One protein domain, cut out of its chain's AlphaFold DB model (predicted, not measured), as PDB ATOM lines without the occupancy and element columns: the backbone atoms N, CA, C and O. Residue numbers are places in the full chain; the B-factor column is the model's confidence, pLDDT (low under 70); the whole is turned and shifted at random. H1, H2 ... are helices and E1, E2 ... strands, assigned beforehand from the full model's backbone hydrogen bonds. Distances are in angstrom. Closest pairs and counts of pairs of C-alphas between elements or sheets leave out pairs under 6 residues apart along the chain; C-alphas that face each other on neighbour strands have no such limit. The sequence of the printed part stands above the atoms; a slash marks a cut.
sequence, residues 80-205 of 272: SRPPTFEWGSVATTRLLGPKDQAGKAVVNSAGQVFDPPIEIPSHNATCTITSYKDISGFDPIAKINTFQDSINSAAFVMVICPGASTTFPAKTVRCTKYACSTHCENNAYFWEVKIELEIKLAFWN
ATOM      1  N   SER A  80     209.347 133.011 140.901       85.38
ATOM      2  CA  SER A  80     209.089 134.071 139.916       85.38
ATOM      3  C   SER A  80     208.239 135.221 140.462       85.38
ATOM      4  O   SER A  80     208.050 136.232 139.782       85.38
ATOM      5  N   ARG A  81     207.746 135.099 141.702       86.06
ATOM      6  CA  ARG A  81     206.998 136.164 142.370       86.06
ATOM      7  C   ARG A  81     207.905 137.378 142.594       86.06
ATOM      8  O   ARG A  81     209.033 137.217 143.072       86.06
ATOM      9  N   PRO A  82     207.434 138.599 142.286       87.38
ATOM     10  CA  PRO A  82     208.199 139.798 142.582       87.38
ATOM     11  C   PRO A  82     208.381 139.944 144.100       87.38
ATOM     12  O   PRO A  82     207.503 139.541 144.869       87.38
ATOM     13  N   PRO A  83     209.503 140.526 144.552       92.06
ATOM     14  CA  PRO A  83     209.683 140.825 145.960       92.06
ATOM     15  C   PRO A  83     208.644 141.844 146.441       92.06
ATOM     16  O   PRO A  83     208.257 142.749 145.699       92.06
ATOM     17  N   THR A  84     208.224 141.722 147.697       92.81
ATOM     18  CA  THR A  84     207.380 142.715 148.367       92.81
ATOM     19  C   THR A  84     208.222 143.597 149.279       92.81
ATOM     20  O   THR A  84     209.216 143.149 149.855       92.81
ATOM     21  N   PHE A  85     207.825 144.863 149.394       94.88
ATOM     22  CA  PHE A  85     208.519 145.879 150.179       94.88
ATOM     23  C   PHE A  85     207.555 146.493 151.184       94.88
ATOM     24  O   PHE A  85     206.505 147.012 150.809       94.88
ATOM     25  N   GLU A  86     207.935 146.477 152.451       95.31
ATOM     26  CA  GLU A  86     207.201 147.121 153.531       95.31
ATOM     27  C   GLU A  86     208.093 148.189 154.163       95.31
ATOM     28  O   GLU A  86     209.226 147.912 154.561       95.31
ATOM     29  N   TRP A  87     207.595 149.422 154.231       96.12
ATOM     30  CA  TRP A  87     208.328 150.558 154.781       96.12
ATOM     31  C   TRP A  87     207.841 150.876 156.184       96.12
ATOM     32  O   TRP A  87     206.642 150.924 156.447       96.12
ATOM     33  N   GLY A  88     208.784 151.149 157.077       97.12
ATOM     34  CA  GLY A  88     208.500 151.500 158.456       97.12
ATOM     35  C   GLY A  88     209.499 152.502 159.012       97.12
ATOM     36  O   GLY A  88     210.297 153.114 158.297       97.12
ATOM     37  N   SER A  89     209.446 152.673 160.327       96.88
ATOM     38  CA  SER A  89     210.464 153.414 161.057       96.88
ATOM     39  C   SER A  89     210.725 152.761 162.403       96.88
ATOM     40  O   SER A  89     209.823 152.184 163.012       96.88
ATOM     41  N   VAL A  90     211.962 152.871 162.871       96.56
ATOM     42  CA  VAL A  90     212.366 152.445 164.208       96.56
ATOM     43  C   VAL A  90     212.788 153.669 165.008       96.56
ATOM     44  O   VAL A  90     213.553 154.510 164.527       96.56
ATOM     45  N   ALA A  91     212.247 153.800 166.220       95.75
ATOM     46  CA  ALA A  91     212.654 154.845 167.146       95.75
ATOM     47  C   ALA A  91     214.088 154.581 167.613       95.75
ATOM     48  O   ALA A  91     214.434 153.471 168.014       95.75
ATOM     49  N   THR A  92     214.915 155.613 167.559       94.31
ATOM     50  CA  THR A  92     216.305 155.578 168.000       94.31
ATOM     51  C   THR A  92     216.603 156.800 168.849       94.31
ATOM     52  O   THR A  92     215.868 157.788 168.849       94.31
ATOM     53  N   THR A  93     217.708 156.744 169.575       92.31
ATOM     54  CA  THR A  93     218.251 157.907 170.264       92.31
ATOM     55  C   THR A  93     219.519 158.320 169.545       92.31
ATOM     56  O   THR A  93     220.356 157.477 169.219       92.31
ATOM     57  N   ARG A  94     219.675 159.616 169.283       88.62
ATOM     58  CA  ARG A  94     220.928 160.162 168.761       88.62
ATOM     59  C   ARG A  94     221.486 161.195 169.722       88.62
ATOM     60  O   ARG A  94     220.733 161.947 170.336       88.62
ATOM     61  N   LEU A  95     222.809 161.265 169.798       87.12
ATOM     62  CA  LEU A  95     223.481 162.333 170.525       87.12
ATOM     63  C   LEU A  95     223.315 163.646 169.760       87.12
ATOM     64  O   LEU A  95     223.432 163.696 168.529       87.12
ATOM     65  N   LEU A  96     223.040 164.720 170.492       87.38
ATOM     66  CA  LEU A  96     223.139 166.062 169.954       87.38
ATOM     67  C   LEU A  96     224.619 166.348 169.666       87.38
ATOM     68  O   LEU A  96     225.483 166.134 170.514       87.38
ATOM     69  N   GLY A  97     224.914 166.793 168.444       84.31
ATOM     70  CA  GLY A  97     226.282 167.116 168.041       84.31
ATOM     71  C   GLY A  97     226.876 168.278 168.852       84.31
ATOM     72  O   GLY A  97     226.159 168.971 169.575       84.31
ATOM     73  N   PRO A  98     228.181 168.564 168.691       82.19
ATOM     74  CA  PRO A  98     228.855 169.653 169.410       82.19
ATOM     75  C   PRO A  98     228.309 171.038 169.071       82.19
ATOM     76  O   PRO A  98     228.573 171.998 169.793       82.19
ATOM     77  N   LYS A  99     227.594 171.157 167.950       85.50
ATOM     78  CA  LYS A  99     226.924 172.374 167.513       85.50
ATOM     79  C   LYS A  99     225.460 172.077 167.242       85.50
ATOM     80  O   LYS A  99     225.127 171.020 166.705       85.50
ATOM     81  N   ASP A 100     224.607 173.025 167.601       88.56
ATOM     82  CA  ASP A 100     223.209 173.007 167.198       88.56
ATOM     83  C   ASP A 100     223.054 173.343 165.703       88.56
ATOM     84  O   ASP A 100     224.024 173.603 164.983       88.56
ATOM     85  N   GLN A 101     221.811 173.348 165.220       87.44
ATOM     86  CA  GLN A 101     221.501 173.662 163.823       87.44
ATOM     87  C   GLN A 101     221.882 175.103 163.426       87.44
ATOM     88  O   GLN A 101     222.092 175.370 162.246       87.44
ATOM     89  N   ALA A 102     222.005 176.024 164.388       91.19
ATOM     90  CA  ALA A 102     222.454 177.398 164.168       91.19
ATOM     91  C   ALA A 102     223.989 177.543 164.236       91.19
ATOM     92  O   ALA A 102     224.517 178.646 164.092       91.19
ATOM     93  N   GLY A 103     224.721 176.447 164.458       85.00
ATOM     94  CA  GLY A 103     226.175 176.443 164.588       85.00
ATOM     95  C   GLY A 103     226.685 176.873 165.968       85.00
ATOM     96  O   GLY A 103     227.901 177.005 166.144       85.00
ATOM     97  N   LYS A 104     225.799 177.074 166.952       87.38
ATOM     98  CA  LYS A 104     226.172 177.418 168.326       87.38
ATOM     99  C   LYS A 104     226.671 176.172 169.047       87.38
ATOM    100  O   LYS A 104     226.054 175.114 168.969       87.38
ATOM    101  N   ALA A 105     227.780 176.308 169.772       83.00
ATOM    102  CA  ALA A 105     228.326 175.216 170.567       83.00
ATOM    103  C   ALA A 105     227.333 174.768 171.655       83.00
ATOM    104  O   ALA A 105     226.774 175.597 172.380       83.00
ATOM    105  N   VAL A 106     227.142 173.456 171.778       88.00
ATOM    106  CA  VAL A 106     226.299 172.818 172.795       88.00
ATOM    107  C   VAL A 106     227.123 172.661 174.071       88.00
ATOM    108  O   VAL A 106     227.674 171.603 174.370       88.00
ATOM    109  N   VAL A 107     227.259 173.768 174.797       87.88
ATOM    110  CA  VAL A 107     228.026 173.869 176.043       87.88
ATOM    111  C   VAL A 107     227.193 174.531 177.137       87.88
ATOM    112  O   VAL A 107     226.262 175.291 176.854       87.88
ATOM    113  N   ASN A 108     227.522 174.249 178.395       87.25
ATOM    114  CA  ASN A 108     226.932 174.927 179.542       87.25
ATOM    115  C   ASN A 108     227.424 176.390 179.644       87.25
ATOM    116  O   ASN A 108     228.274 176.847 178.878       87.25
ATOM    117  N   SER A 109     226.904 177.144 180.614       88.19
ATOM    118  CA  SER A 109     227.283 178.551 180.830       88.19
ATOM    119  C   SER A 109     228.761 178.762 181.189       88.19
ATOM    120  O   SER A 109     229.259 179.875 181.042       88.19
ATOM    121  N   ALA A 110     229.467 177.716 181.622       81.44
ATOM    122  CA  ALA A 110     230.903 177.727 181.890       81.44
ATOM    123  C   ALA A 110     231.750 177.313 180.668       81.44
ATOM    124  O   ALA A 110     232.967 177.184 180.784       81.44
ATOM    125  N   GLY A 111     231.131 177.092 179.501       79.50
ATOM    126  CA  GLY A 111     231.819 176.681 178.275       79.50
ATOM    127  C   GLY A 111     232.231 175.207 178.249       79.50
ATOM    128  O   GLY A 111     233.005 174.811 177.380       79.50
ATOM    129  N   GLN A 112     231.730 174.391 179.178       78.81
ATOM    130  CA  GLN A 112     232.003 172.956 179.219       78.81
ATOM    131  C   GLN A 112     230.954 172.185 178.418       78.81
ATOM    132  O   GLN A 112     229.773 172.539 178.416       78.81
ATOM    133  N   VAL A 113     231.386 171.114 177.756       81.88
ATOM    134  CA  VAL A 113     230.486 170.166 177.086       81.88
ATOM    135  C   VAL A 113     229.649 169.440 178.142       81.88
ATOM    136  O   VAL A 113     230.116 169.207 179.256       81.88
ATOM    137  N   PHE A 114     228.404 169.111 177.805       83.69
ATOM    138  CA  PHE A 114     227.564 168.286 178.670       83.69
ATOM    139  C   PHE A 114     228.125 166.861 178.763       83.69
ATOM    140  O   PHE A 114     228.395 166.237 177.737       83.69
ATOM    141  N   ASP A 115     228.280 166.370 179.991       82.06
ATOM    142  CA  ASP A 115     228.669 164.996 180.310       82.06
ATOM    143  C   ASP A 115     227.682 164.438 181.362       82.06
ATOM    144  O   ASP A 115     227.673 164.936 182.495       82.06
ATOM    145  N   PRO A 116     226.791 163.488 181.005       86.00
ATOM    146  CA  PRO A 116     226.701 162.819 179.705       86.00
ATOM    147  C   PRO A 116     226.220 163.754 178.574       86.00
ATOM    148  O   PRO A 116     225.534 164.749 178.842       86.00
ATOM    149  N   PRO A 117     226.551 163.451 177.303       87.62
ATOM    150  CA  PRO A 117     226.041 164.197 176.156       87.62
ATOM    151  C   PRO A 117     224.509 164.216 176.110       87.62
ATOM    152  O   PRO A 117     223.845 163.267 176.523       87.62
ATOM    153  N   ILE A 118     223.937 165.294 175.566       91.38
ATOM    154  CA  ILE A 118     222.483 165.424 175.435       91.38
ATOM    155  C   ILE A 118     221.977 164.437 174.383       91.38
ATOM    156  O   ILE A 118     222.387 164.474 173.222       91.38
ATOM    157  N   GLU A 119     221.039 163.594 174.789       93.81
ATOM    158  CA  GLU A 119     220.337 162.654 173.929       93.81
ATOM    159  C   GLU A 119     219.037 163.262 173.395       93.81
ATOM    160  O   GLU A 119     218.308 163.936 174.125       93.81
ATOM    161  N   ILE A 120     218.731 163.018 172.120       94.31
ATOM    162  CA  ILE A 120     217.465 163.424 171.506       94.31
ATOM    163  C   ILE A 120     216.807 162.251 170.771       94.31
ATOM    164  O   ILE A 120     217.505 161.455 170.128       94.31
ATOM    165  N   PRO A 121     215.466 162.144 170.834       95.38
ATOM    166  CA  PRO A 121     214.741 161.123 170.097       95.38
ATOM    167  C   PRO A 121     214.908 161.336 168.591       95.38
ATOM    168  O   PRO A 121     214.956 162.463 168.086       95.38
ATOM    169  N   SER A 122     215.016 160.234 167.865       94.12
ATOM    170  CA  SER A 122     215.152 160.189 166.419       94.12
ATOM    171  C   SER A 122     214.467 158.945 165.863       94.12
ATOM    172  O   SER A 122     213.968 158.099 166.602       94.12
ATOM    173  N   HIS A 123     214.411 158.854 164.541       95.50
ATOM    174  CA  HIS A 123     213.821 157.727 163.844       95.50
ATOM    175  C   HIS A 123     214.691 157.399 162.640       95.50
ATOM    176  O   HIS A 123     215.079 158.302 161.896       95.50
ATOM    177  N   ASN A 124     214.969 156.114 162.448       96.88
ATOM    178  CA  ASN A 124     215.565 155.612 161.216       96.88
ATOM    179  C   ASN A 124     214.466 154.960 160.382       96.88
ATOM    180  O   ASN A 124     213.570 154.311 160.928       96.88
ATOM    181  N   ALA A 125     214.519 155.147 159.065       97.38
ATOM    182  CA  ALA A 125     213.604 154.455 158.168       97.38
ATOM    183  C   ALA A 125     213.989 152.975 158.109       97.38
ATOM    184  O   ALA A 125     215.175 152.638 158.110       97.38
ATOM    185  N   THR A 126     212.998 152.095 158.044       98.12
ATOM    186  CA  THR A 126     213.213 150.660 157.872       98.12
ATOM    187  C   THR A 126     212.527 150.173 156.606       98.12
ATOM    188  O   THR A 126     211.508 150.722 156.185       98.12
ATOM    189  N   CYS A 127     213.104 149.151 155.982       97.88
ATOM    190  CA  CYS A 127     212.514 148.470 154.840       97.88
ATOM    191  C   CYS A 127     212.612 146.964 155.056       97.88
ATOM    192  O   CYS A 127     213.705 146.435 155.257       97.88
ATOM    193  N   THR A 128     211.475 146.283 155.012       98.25
ATOM    194  CA  THR A 128     211.406 144.826 155.016       98.25
ATOM    195  C   THR A 128     211.167 144.356 153.592       98.25
ATOM    196  O   THR A 128     210.207 144.780 152.953       98.25
ATOM    197  N   ILE A 129     212.034 143.475 153.107       97.25
ATOM    198  CA  ILE A 129     211.947 142.879 151.777       97.25
ATOM    199  C   ILE A 129     211.628 141.401 151.949       97.25
ATOM    200  O   ILE A 129     212.385 140.689 152.610       97.25
ATOM    201  N   THR A 130     210.545 140.938 151.333       96.56
ATOM    202  CA  THR A 130     210.243 139.505 151.228       96.56
ATOM    203  C   THR A 130     210.427 139.080 149.782       96.56
ATOM    204  O   THR A 130     209.841 139.673 148.883       96.56
ATOM    205  N   SER A 131     211.261 138.074 149.540       94.88
ATOM    206  CA  SER A 131     211.528 137.537 148.203       94.88
ATOM    207  C   SER A 131     211.561 136.016 148.224       94.88
ATOM    208  O   SER A 131     211.718 135.410 149.283       94.88
ATOM    209  N   TYR A 132     211.432 135.402 147.054       94.12
ATOM    210  CA  TYR A 132     211.363 133.955 146.915       94.12
ATOM    211  C   TYR A 132     212.524 133.458 146.061       94.12
ATOM    212  O   TYR A 132     212.866 134.071 145.049       94.12
ATOM    213  N   LYS A 133     213.171 132.375 146.493       94.25
ATOM    214  CA  LYS A 133     214.346 131.803 145.826       94.25
ATOM    215  C   LYS A 133     214.167 130.314 145.609       94.25
ATOM    216  O   LYS A 133     213.641 129.615 146.471       94.25
ATOM    217  N   ASP A 134     214.636 129.842 144.464       92.19
ATOM    218  CA  ASP A 134     214.691 128.413 144.182       92.19
ATOM    219  C   ASP A 134     215.621 127.700 145.178       92.19
ATOM    220  O   ASP A 134     216.570 128.290 145.706       92.19
ATOM    221  N   ILE A 135     215.341 126.428 145.462       92.38
ATOM    222  CA  ILE A 135     216.164 125.631 146.376       92.38
ATOM    223  C   ILE A 135     217.540 125.298 145.782       92.38
ATOM    224  O   ILE A 135     218.504 125.090 146.520       92.38
ATOM    225  N   SER A 136     217.649 125.247 144.455       90.38
ATOM    226  CA  SER A 136     218.890 124.971 143.748       90.38
ATOM    227  C   SER A 136     219.760 126.229 143.664       90.38
ATOM    228  O   SER A 136     219.363 127.279 143.170       90.38
ATOM    229  N   GLY A 137     220.986 126.132 144.181       86.31
ATOM    230  CA  GLY A 137     221.991 127.195 144.073       86.31
ATOM    231  C   GLY A 137     221.852 128.357 145.063       86.31
ATOM    232  O   GLY A 137     222.777 129.164 145.151       86.31
ATOM    233  N   PHE A 138     220.771 128.436 145.845       94.19
ATOM    234  CA  PHE A 138     220.661 129.398 146.942       94.19
ATOM    235  C   PHE A 138     221.242 128.819 148.241       94.19
ATOM    236  O   PHE A 138     220.704 127.867 148.803       94.19
ATOM    237  N   ASP A 139     222.335 129.411 148.731       95.44
ATOM    238  CA  ASP A 139     222.936 129.078 150.028       95.44
ATOM    239  C   ASP A 139     222.518 130.115 151.090       95.44
ATOM    240  O   ASP A 139     223.104 131.205 151.152       95.44
ATOM    241  N   PRO A 140     221.519 129.810 151.942       95.06
ATOM    242  CA  PRO A 140     221.054 130.749 152.957       95.06
ATOM    243  C   PRO A 140     222.138 131.072 153.993       95.06
ATOM    244  O   PRO A 140     222.222 132.210 154.449       95.06
ATOM    245  N   ILE A 141     222.999 130.116 154.353       96.69
ATOM    246  CA  ILE A 141     224.008 130.312 155.402       96.69
ATOM    247  C   ILE A 141     225.104 131.260 154.919       96.69
ATOM    248  O   ILE A 141     225.498 132.171 155.650       96.69
ATOM    249  N   ALA A 142     225.558 131.101 153.674       96.69
ATOM    250  CA  ALA A 142     226.522 132.021 153.078       96.69
ATOM    251  C   ALA A 142     225.973 133.457 153.010       96.69
ATOM    252  O   ALA A 142     226.695 134.405 153.328       96.69
ATOM    253  N   LYS A 143     224.691 133.628 152.653       97.44
ATOM    254  CA  LYS A 143     224.035 134.944 152.606       97.44
ATOM    255  C   LYS A 143     223.944 135.591 153.985       97.44
ATOM    256  O   LYS A 143     224.349 136.742 154.130       97.44
ATOM    257  N   ILE A 144     223.488 134.848 154.993       97.62
ATOM    258  CA  ILE A 144     223.378 135.341 156.372       97.62
ATOM    259  C   ILE A 144     224.744 135.803 156.885       97.62
ATOM    260  O   ILE A 144     224.871 136.942 157.324       97.62
ATOM    261  N   ASN A 145     225.781 134.970 156.747       97.81
ATOM    262  CA  ASN A 145     227.136 135.297 157.206       97.81
ATOM    263  C   ASN A 145     227.762 136.489 156.468       97.81
ATOM    264  O   ASN A 145     228.642 137.151 157.010       97.81
ATOM    265  N   THR A 146     227.350 136.735 155.223       97.94
ATOM    266  CA  THR A 146     227.888 137.831 154.408       97.94
ATOM    267  C   THR A 146     227.192 139.152 154.706       97.94
ATOM    268  O   THR A 146     227.850 140.186 154.773       97.94
ATOM    269  N   PHE A 147     225.865 139.136 154.844       98.44
ATOM    270  CA  PHE A 147     225.068 140.361 154.841       98.44
ATOM    271  C   PHE A 147     224.555 140.775 156.215       98.44
ATOM    272  O   PHE A 147     224.419 141.975 156.454       98.44
ATOM    273  N   GLN A 148     224.272 139.843 157.123       98.31
ATOM    274  CA  GLN A 148     223.721 140.213 158.422       98.31
ATOM    275  C   GLN A 148     224.714 141.070 159.218       98.31
ATOM    276  O   GLN A 148     225.906 140.783 159.260       98.31
ATOM    277  N   ASP A 149     224.208 142.147 159.824       97.75
ATOM    278  CA  ASP A 149     224.983 143.142 160.575       97.75
ATOM    279  C   ASP A 149     226.053 143.900 159.766       97.75
ATOM    280  O   ASP A 149     226.901 144.595 160.330       97.75
ATOM    281  N   SER A 150     225.964 143.855 158.435       98.44
ATOM    282  CA  SER A 150     226.810 144.638 157.533       98.44
ATOM    283  C   SER A 150     226.111 145.902 157.019       98.44
ATOM    284  O   SER A 150     224.886 146.050 157.099       98.44
ATOM    285  N   ILE A 151     226.904 146.826 156.475       98.56
ATOM    286  CA  ILE A 151     226.435 148.034 155.788       98.56
ATOM    287  C   ILE A 151     226.891 148.044 154.332       98.56
ATOM    288  O   ILE A 151     227.921 147.462 153.992       98.56
ATOM    289  N   ASN A 152     226.166 148.758 153.474       98.44
ATOM    290  CA  ASN A 152     226.511 148.829 152.058       98.44
ATOM    291  C   ASN A 152     227.844 149.570 151.825       98.44
ATOM    292  O   ASN A 152     227.996 150.735 152.184       98.44
ATOM    293  N   SER A 153     228.819 148.917 151.192       98.12
ATOM    294  CA  SER A 153     230.131 149.505 150.871       98.12
ATOM    295  C   SER A 153     230.090 150.456 149.667       98.12
ATOM    296  O   SER A 153     230.882 151.396 149.586       98.12
ATOM    297  N   ALA A 154     229.136 150.241 148.759       97.94
ATOM    298  CA  ALA A 154     228.893 151.022 147.550       97.94
ATOM    299  C   ALA A 154     227.441 151.529 147.502       97.94
ATOM    300  O   ALA A 154     226.618 151.177 148.350       97.94
ATOM    301  N   ALA A 155     227.120 152.377 146.519       97.44
ATOM    302  CA  ALA A 155     225.744 152.811 146.296       97.44
ATOM    303  C   ALA A 155     224.841 151.592 146.041       97.44
ATOM    304  O   ALA A 155     225.134 150.768 145.179       97.44
ATOM    305  N   PHE A 156     223.758 151.478 146.805       97.19
ATOM    306  CA  PHE A 156     222.831 150.355 146.736       97.19
ATOM    307  C   PHE A 156     221.568 150.779 145.990       97.19
ATOM    308  O   PHE A 156     220.811 151.626 146.466       97.19
ATOM    309  N   VAL A 157     221.357 150.207 144.805       96.06
ATOM    310  CA  VAL A 157     220.168 150.459 143.987       96.06
ATOM    311  C   VAL A 157     219.108 149.419 144.326       96.06
ATOM    312  O   VAL A 157     219.297 148.228 144.092       96.06
ATOM    313  N   MET A 158     217.983 149.878 144.862       93.94
ATOM    314  CA  MET A 158     216.825 149.055 145.182       93.94
ATOM    315  C   MET A 158     215.731 149.301 144.145       93.94
ATOM    316  O   MET A 158     215.244 150.424 144.009       93.94
ATOM    317  N   VAL A 159     215.336 148.258 143.417       91.88
ATOM    318  CA  VAL A 159     214.206 148.303 142.479       91.88
ATOM    319  C   VAL A 159     212.947 147.902 143.241       91.88
ATOM    320  O   VAL A 159     212.835 146.755 143.658       91.88
ATOM    321  N   ILE A 160     212.035 148.850 143.452       88.81
ATOM    322  CA  ILE A 160     210.840 148.664 144.292       88.81
ATOM    323  C   ILE A 160     209.706 148.054 143.463       88.81
ATOM    324  O   ILE A 160     209.023 147.136 143.903       88.81
ATOM    325  N   CYS A 161     209.514 148.549 142.242       84.69
ATOM    326  CA  CYS A 161     208.572 148.004 141.270       84.69
ATOM    327  C   CYS A 161     209.025 148.359 139.841       84.69
ATOM    328  O   CYS A 161     209.957 149.156 139.673       84.69
ATOM    329  N   PRO A 162     208.421 147.776 138.788       84.12
ATOM    330  CA  PRO A 162     208.744 148.141 137.411       84.12
ATOM    331  C   PRO A 162     208.612 149.655 137.186       84.12
ATOM    332  O   PRO A 162     207.540 150.227 137.347       84.12
ATOM    333  N   GLY A 163     209.721 150.307 136.829       88.12
ATOM    334  CA  GLY A 163     209.777 151.758 136.621       88.12
ATOM    335  C   GLY A 163     210.069 152.598 137.872       88.12
ATOM    336  O   GLY A 163     210.261 153.804 137.731       88.12
ATOM    337  N   ALA A 164     210.176 151.998 139.066       90.44
ATOM    338  CA  ALA A 164     210.542 152.703 140.294       90.44
ATOM    339  C   ALA A 164     211.760 152.071 140.983       90.44
ATOM    340  O   ALA A 164     211.751 150.910 141.401       90.44
ATOM    341  N   SER A 165     212.807 152.874 141.160       94.31
ATOM    342  CA  SER A 165     214.013 152.490 141.892       94.31
ATOM    343  C   SER A 165     214.498 153.622 142.784       94.31
ATOM    344  O   SER A 165     214.455 154.784 142.384       94.31
ATOM    345  N   THR A 166     215.054 153.267 143.935       94.19
ATOM    346  CA  THR A 166     215.705 154.197 144.859       94.19
ATOM    347  C   THR A 166     217.175 153.832 144.982       94.19
ATOM    348  O   THR A 166     217.523 152.662 145.120       94.19
ATOM    349  N   THR A 167     218.055 154.833 144.935       96.38
ATOM    350  CA  THR A 167     219.493 154.640 145.160       96.38
ATOM    351  C   THR A 167     219.871 155.165 146.532       96.38
ATOM    352  O   THR A 167     219.679 156.344 146.828       96.38
ATOM    353  N   PHE A 168     220.450 154.297 147.349       96.94
ATOM    354  CA  PHE A 168     220.994 154.654 148.646       96.94
ATOM    355  C   PHE A 168     222.506 154.869 148.536       96.94
ATOM    356  O   PHE A 168     223.203 154.001 148.001       96.94
ATOM    357  N   PRO A 169     223.052 155.993 149.033       97.50
ATOM    358  CA  PRO A 169     224.494 156.206 149.064       97.50
ATOM    359  C   PRO A 169     225.221 155.117 149.860       97.50
ATOM    360  O   PRO A 169     224.632 154.474 150.734       97.50
ATOM    361  N   ALA A 170     226.515 154.936 149.600       97.75
ATOM    362  CA  ALA A 170     227.357 154.048 150.398       97.75
ATOM    363  C   ALA A 170     227.237 154.367 151.902       97.75
ATOM    364  O   ALA A 170     227.154 155.534 152.289       97.75
ATOM    365  N   LYS A 171     227.270 153.330 152.740       98.00
ATOM    366  CA  LYS A 171     227.265 153.380 154.211       98.00
ATOM    367  C   LYS A 171     225.986 153.935 154.838       98.00
ATOM    368  O   LYS A 171     226.017 154.342 155.997       98.00
ATOM    369  N   THR A 172     224.871 153.972 154.112       97.94
ATOM    370  CA  THR A 172     223.585 154.488 154.626       97.94
ATOM    371  C   THR A 172     222.572 153.393 154.934       97.94
ATOM    372  O   THR A 172     221.618 153.644 155.666       97.94
ATOM    373  N   VAL A 173     222.794 152.172 154.445       98.31
ATOM    374  CA  VAL A 173     221.895 151.030 154.615       98.31
ATOM    375  C   VAL A 173     222.610 149.951 155.405       98.31
ATOM    376  O   VAL A 173     223.699 149.523 155.024       98.31
ATOM    377  N   ARG A 174     221.987 149.506 156.492       98.31
ATOM    378  CA  ARG A 174     222.425 148.369 157.300       98.31
ATOM    379  C   ARG A 174     221.451 147.218 157.109       98.31
ATOM    380  O   ARG A 174     220.248 147.434 157.192       98.31
ATOM    381  N   CYS A 175     221.955 146.008 156.907       98.50
ATOM    382  CA  CYS A 175     221.134 144.803 156.952       98.50
ATOM    383  C   CYS A 175     221.042 144.325 158.404       98.50
ATOM    384  O   CYS A 175     221.976 143.722 158.931       98.50
ATOM    385  N   THR A 176     219.933 144.631 159.075       98.38
ATOM    386  CA  THR A 176     219.715 144.263 160.483       98.38
ATOM    387  C   THR A 176     219.309 142.806 160.635       98.38
ATOM    388  O   THR A 176     219.558 142.202 161.676       98.38
ATOM    389  N   LYS A 177     218.710 142.219 159.595       98.31
ATOM    390  CA  LYS A 177     218.300 140.818 159.600       98.31
ATOM    391  C   LYS A 177     218.307 140.240 158.201       98.31
ATOM    392  O   LYS A 177     217.805 140.861 157.267       98.31
ATOM    393  N   TYR A 178     218.797 139.014 158.092       98.25
ATOM    394  CA  TYR A 178     218.657 138.190 156.901       98.25
ATOM    395  C   TYR A 178     218.094 136.840 157.348       98.25
ATOM    396  O   TYR A 178     218.773 136.068 158.014       98.25
ATOM    397  N   ALA A 179     216.824 136.572 157.060       97.62
ATOM    398  CA  ALA A 179     216.146 135.354 157.484       97.62
ATOM    399  C   ALA A 179     215.684 134.551 156.270       97.62
ATOM    400  O   ALA A 179     215.239 135.111 155.272       97.62
ATOM    401  N   CYS A 180     215.776 133.229 156.365       96.75
ATOM    402  CA  CYS A 180     215.316 132.318 155.326       96.75
ATOM    403  C   CYS A 180     214.452 131.229 155.959       96.75
ATOM    404  O   CYS A 180     214.795 130.700 157.017       96.75
ATOM    405  N   SER A 181     213.347 130.882 155.308       96.56
ATOM    406  CA  SER A 181     212.487 129.767 155.700       96.56
ATOM    407  C   SER A 181     212.116 128.942 154.473       96.56
ATOM    408  O   SER A 181     211.941 129.486 153.385       96.56
ATOM    409  N   THR A 182     212.069 127.619 154.617       95.44
ATOM    410  CA  THR A 182     211.663 126.730 153.523       95.44
ATOM    411  C   THR A 182     210.147 126.622 153.488       95.44
ATOM    412  O   THR A 182     209.525 126.352 154.515       95.44
ATOM    413  N   HIS A 183     209.572 126.754 152.300       92.75
ATOM    414  CA  HIS A 183     208.149 126.551 152.040       92.75
ATOM    415  C   HIS A 183     207.950 125.510 150.941       92.75
ATOM    416  O   HIS A 183     208.864 125.224 150.164       92.75
ATOM    417  N   CYS A 184     206.759 124.917 150.906       89.06
ATOM    418  CA  CYS A 184     206.345 123.982 149.867       89.06
ATOM    419  C   CYS A 184     204.967 124.386 149.349       89.06
ATOM    420  O   CYS A 184     204.009 124.458 150.119       89.06
ATOM    421  N   GLU A 185     204.873 124.633 148.047       86.94
ATOM    422  CA  GLU A 185     203.633 124.969 147.351       86.94
ATOM    423  C   GLU A 185     203.610 124.213 146.023       86.94
ATOM    424  O   GLU A 185     204.637 124.097 145.360       86.94
ATOM    425  N   ASN A 186     202.461 123.649 145.637       85.25
ATOM    426  CA  ASN A 186     202.314 122.894 144.383       85.25
ATOM    427  C   ASN A 186     203.378 121.795 144.178       85.25
ATOM    428  O   ASN A 186     203.804 121.533 143.056       85.25
ATOM    429  N   ASN A 187     203.797 121.139 145.269       84.38
ATOM    430  CA  ASN A 187     204.838 120.104 145.276       84.38
ATOM    431  C   ASN A 187     206.239 120.596 144.840       84.38
ATOM    432  O   ASN A 187     207.092 119.788 144.476       84.38
ATOM    433  N   ALA A 188     206.483 121.908 144.901       86.88
ATOM    434  CA  ALA A 188     207.784 122.537 144.708       86.88
ATOM    435  C   ALA A 188     208.253 123.194 146.015       86.88
ATOM    436  O   ALA A 188     207.486 123.879 146.696       86.88
ATOM    437  N   TYR A 189     209.523 122.978 146.366       89.56
ATOM    438  CA  TYR A 189     210.156 123.602 147.526       89.56
ATOM    439  C   TYR A 189     210.902 124.866 147.113       89.56
ATOM    440  O   TYR A 189     211.635 124.861 146.128       89.56
ATOM    441  N   PHE A 190     210.771 125.918 147.910       94.06
ATOM    442  CA  PHE A 190     211.467 127.184 147.704       94.06
ATOM    443  C   PHE A 190     211.836 127.822 149.046       94.06
ATOM    444  O   PHE A 190     211.344 127.434 150.110       94.06
ATOM    445  N   TRP A 191     212.721 128.809 148.995       95.25
ATOM    446  CA  TRP A 191     213.070 129.655 150.127       95.25
ATOM    447  C   TRP A 191     212.241 130.933 150.101       95.25
ATOM    448  O   TRP A 191     212.250 131.655 149.109       95.25
ATOM    449  N   GLU A 192     211.584 131.252 151.209       96.06
ATOM    450  CA  GLU A 192     211.151 132.613 151.506       96.06
ATOM    451  C   GLU A 192     212.284 133.323 152.246       96.06
ATOM    452  O   GLU A 192     212.742 132.871 153.302       96.06
ATOM    453  N   VAL A 193     212.747 134.428 151.678       97.62
ATOM    454  CA  VAL A 193     213.844 135.244 152.187       97.62
ATOM    455  C   VAL A 193     213.275 136.567 152.678       97.62
ATOM    456  O   VAL A 193     212.727 137.334 151.890       97.62
ATOM    457  N   LYS A 194     213.445 136.842 153.972       98.12
ATOM    458  CA  LYS A 194     213.030 138.080 154.630       98.12
ATOM    459  C   LYS A 194     214.255 138.877 155.064       98.12
ATOM    460  O   LYS A 194     215.011 138.438 155.932       98.12
ATOM    461  N   ILE A 195     214.437 140.050 154.471       98.50
ATOM    462  CA  ILE A 195     215.558 140.956 154.730       98.50
ATOM    463  C   ILE A 195     215.006 142.194 155.426       98.50
ATOM    464  O   ILE A 195     214.065 142.803 154.927       98.50
ATOM    465  N   GLU A 196     215.584 142.578 156.558       98.50
ATOM    466  CA  GLU A 196     215.258 143.838 157.231       98.50
ATOM    467  C   GLU A 196     216.445 144.793 157.075       98.50
ATOM    468  O   GLU A 196     217.592 144.463 157.394       98.50
ATOM    469  N   LEU A 197     216.157 145.972 156.530       98.56
ATOM    470  CA  LEU A 197     217.114 147.038 156.287       98.56
ATOM    471  C   LEU A 197     216.800 148.230 157.180       98.56
ATOM    472  O   LEU A 197     215.647 148.641 157.301       98.56
ATOM    473  N   GLU A 198     217.841 148.830 157.743       98.38
ATOM    474  CA  GLU A 198     217.768 150.080 158.487       98.38
ATOM    475  C   GLU A 198     218.554 151.166 157.751       98.38
ATOM    476  O   GLU A 198     219.740 151.017 157.433       98.38
ATOM    477  N   ILE A 199     217.877 152.274 157.462       97.81
ATOM    478  CA  ILE A 199     218.386 153.362 156.636       97.81
ATOM    479  C   ILE A 199     218.646 154.573 157.522       97.81
ATOM    480  O   ILE A 199     217.749 155.098 158.186       97.81
ATOM    481  N   LYS A 200     219.887 155.052 157.475       94.75
ATOM    482  CA  LYS A 200     220.362 156.207 158.229       94.75
ATOM    483  C   LYS A 200     220.993 157.222 157.282       94.75
ATOM    484  O   LYS A 200     222.011 156.953 156.650       94.75
ATOM    485  N   LEU A 201     220.421 158.427 157.235       85.12
ATOM    486  CA  LEU A 201     220.920 159.518 156.382       85.12
ATOM    487  C   LEU A 201     222.302 160.030 156.816       85.12
ATOM    488  O   LEU A 201     223.086 160.474 155.988       85.12
ATOM    489  N   ALA A 202     222.609 159.948 158.113       85.62
ATOM    490  CA  ALA A 202     223.857 160.434 158.702       85.62
ATOM    491  C   ALA A 202     224.963 159.363 158.769       85.62
ATOM    492  O   ALA A 202     225.741 159.381 159.716       85.62
ATOM    493  N   PHE A 203     224.983 158.436 157.804       93.00
ATOM    494  CA  PHE A 203     225.902 157.294 157.670       93.00
ATOM    495  C   PHE A 203     226.033 156.378 158.912       93.00
ATOM    496  O   PHE A 203     225.882 156.758 160.076       93.00
ATOM    497  N   TRP A 204     226.322 155.106 158.671       94.56
ATOM    498  CA  TRP A 204     226.659 154.138 159.718       94.56
ATOM    499  C   TRP A 204     228.152 154.147 160.050       94.56
ATOM    500  O   TRP A 204     228.515 154.006 161.212       94.56
ATOM    501  N   ASN A 205     228.991 154.369 159.035       95.88
ATOM    502  CA  ASN A 205     230.432 154.557 159.161       95.88
ATOM    503  C   ASN A 205     230.875 155.848 158.435       95.88
ATOM    504  O   ASN A 205     230.373 156.122 157.341       95.88
TER     505      ASN A 205
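What this domain is: This is residues 80 to 205 of the 272 residues of an uncharacterized protein of Fimbriiglobus ruber (UniProt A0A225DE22). A long, twisted and curled sheet of two strand hairpins, E1 with E2 and E6 with E7, has the short helix H1 over E6 and E7, while a small separate hairpin, E4 and E5, lies beside it. The loop of residues 96 to 118 lengthens one end of this rod. The printed part has 126 residues, mostly strand, in the order E1 E2 H1 E3 E4 E5 E6 E7; the large sheet runs E1, E2, E7, E6, antiparallel. It is loose, with a radius of gyration of the C-alphas of 19.9 A and spans of 73 by 31 by 23 A.

Where its parts are: Find C-alpha 84 at (207.380, 142.715, 148.367), where E1, residues 84 to 95, begins its 33.7 A. E2, residues 119 to 134, spans 45.7 A; E6, 173 to 185, 32.6 A; E7, 188 to 199, 34.7 A, ending at (218.386, 153.362, 156.636). Look between E2 and E6 for H1, 140 to 147, E3, 150 to 152, E4, 156 to 161, and E5, 164 to 168.

How they stand to each other: In the sheet, look for N 88 and O 126 at 2.9 A between E1 and E2, N 129 and O 195 at 2.8 A between E2 and E7, and N 181 and O 192 at 2.9 A between E6 and E7. E6 bends by 62 degrees at residue 176. H1 is on the sheet at a height of 8.7 A, along the strands, at 7 degrees to E6 on the local plane; their closest C-alphas, Ile 144 and Tyr 178, are 5.5 A apart. Every O i to N i+4 pair in H1 is within hydrogen-bond range. E3 pairs with no named strand; its closest C-alpha to E6 is Ile 151, 4.3 A from that of Arg 174. In the E4 and E5 hairpin, N 158 and O 166 are 2.8 A apart. E5 is apart from E1, E2 and E7.

The domain as a whole: The C-alphas farthest apart, Ala 110 and Asn 187, are 73.1 A apart. The link E1 to E2 is long, with 23 residues. The printed part has no cut, and no printed residue is under 70 in pLDDT.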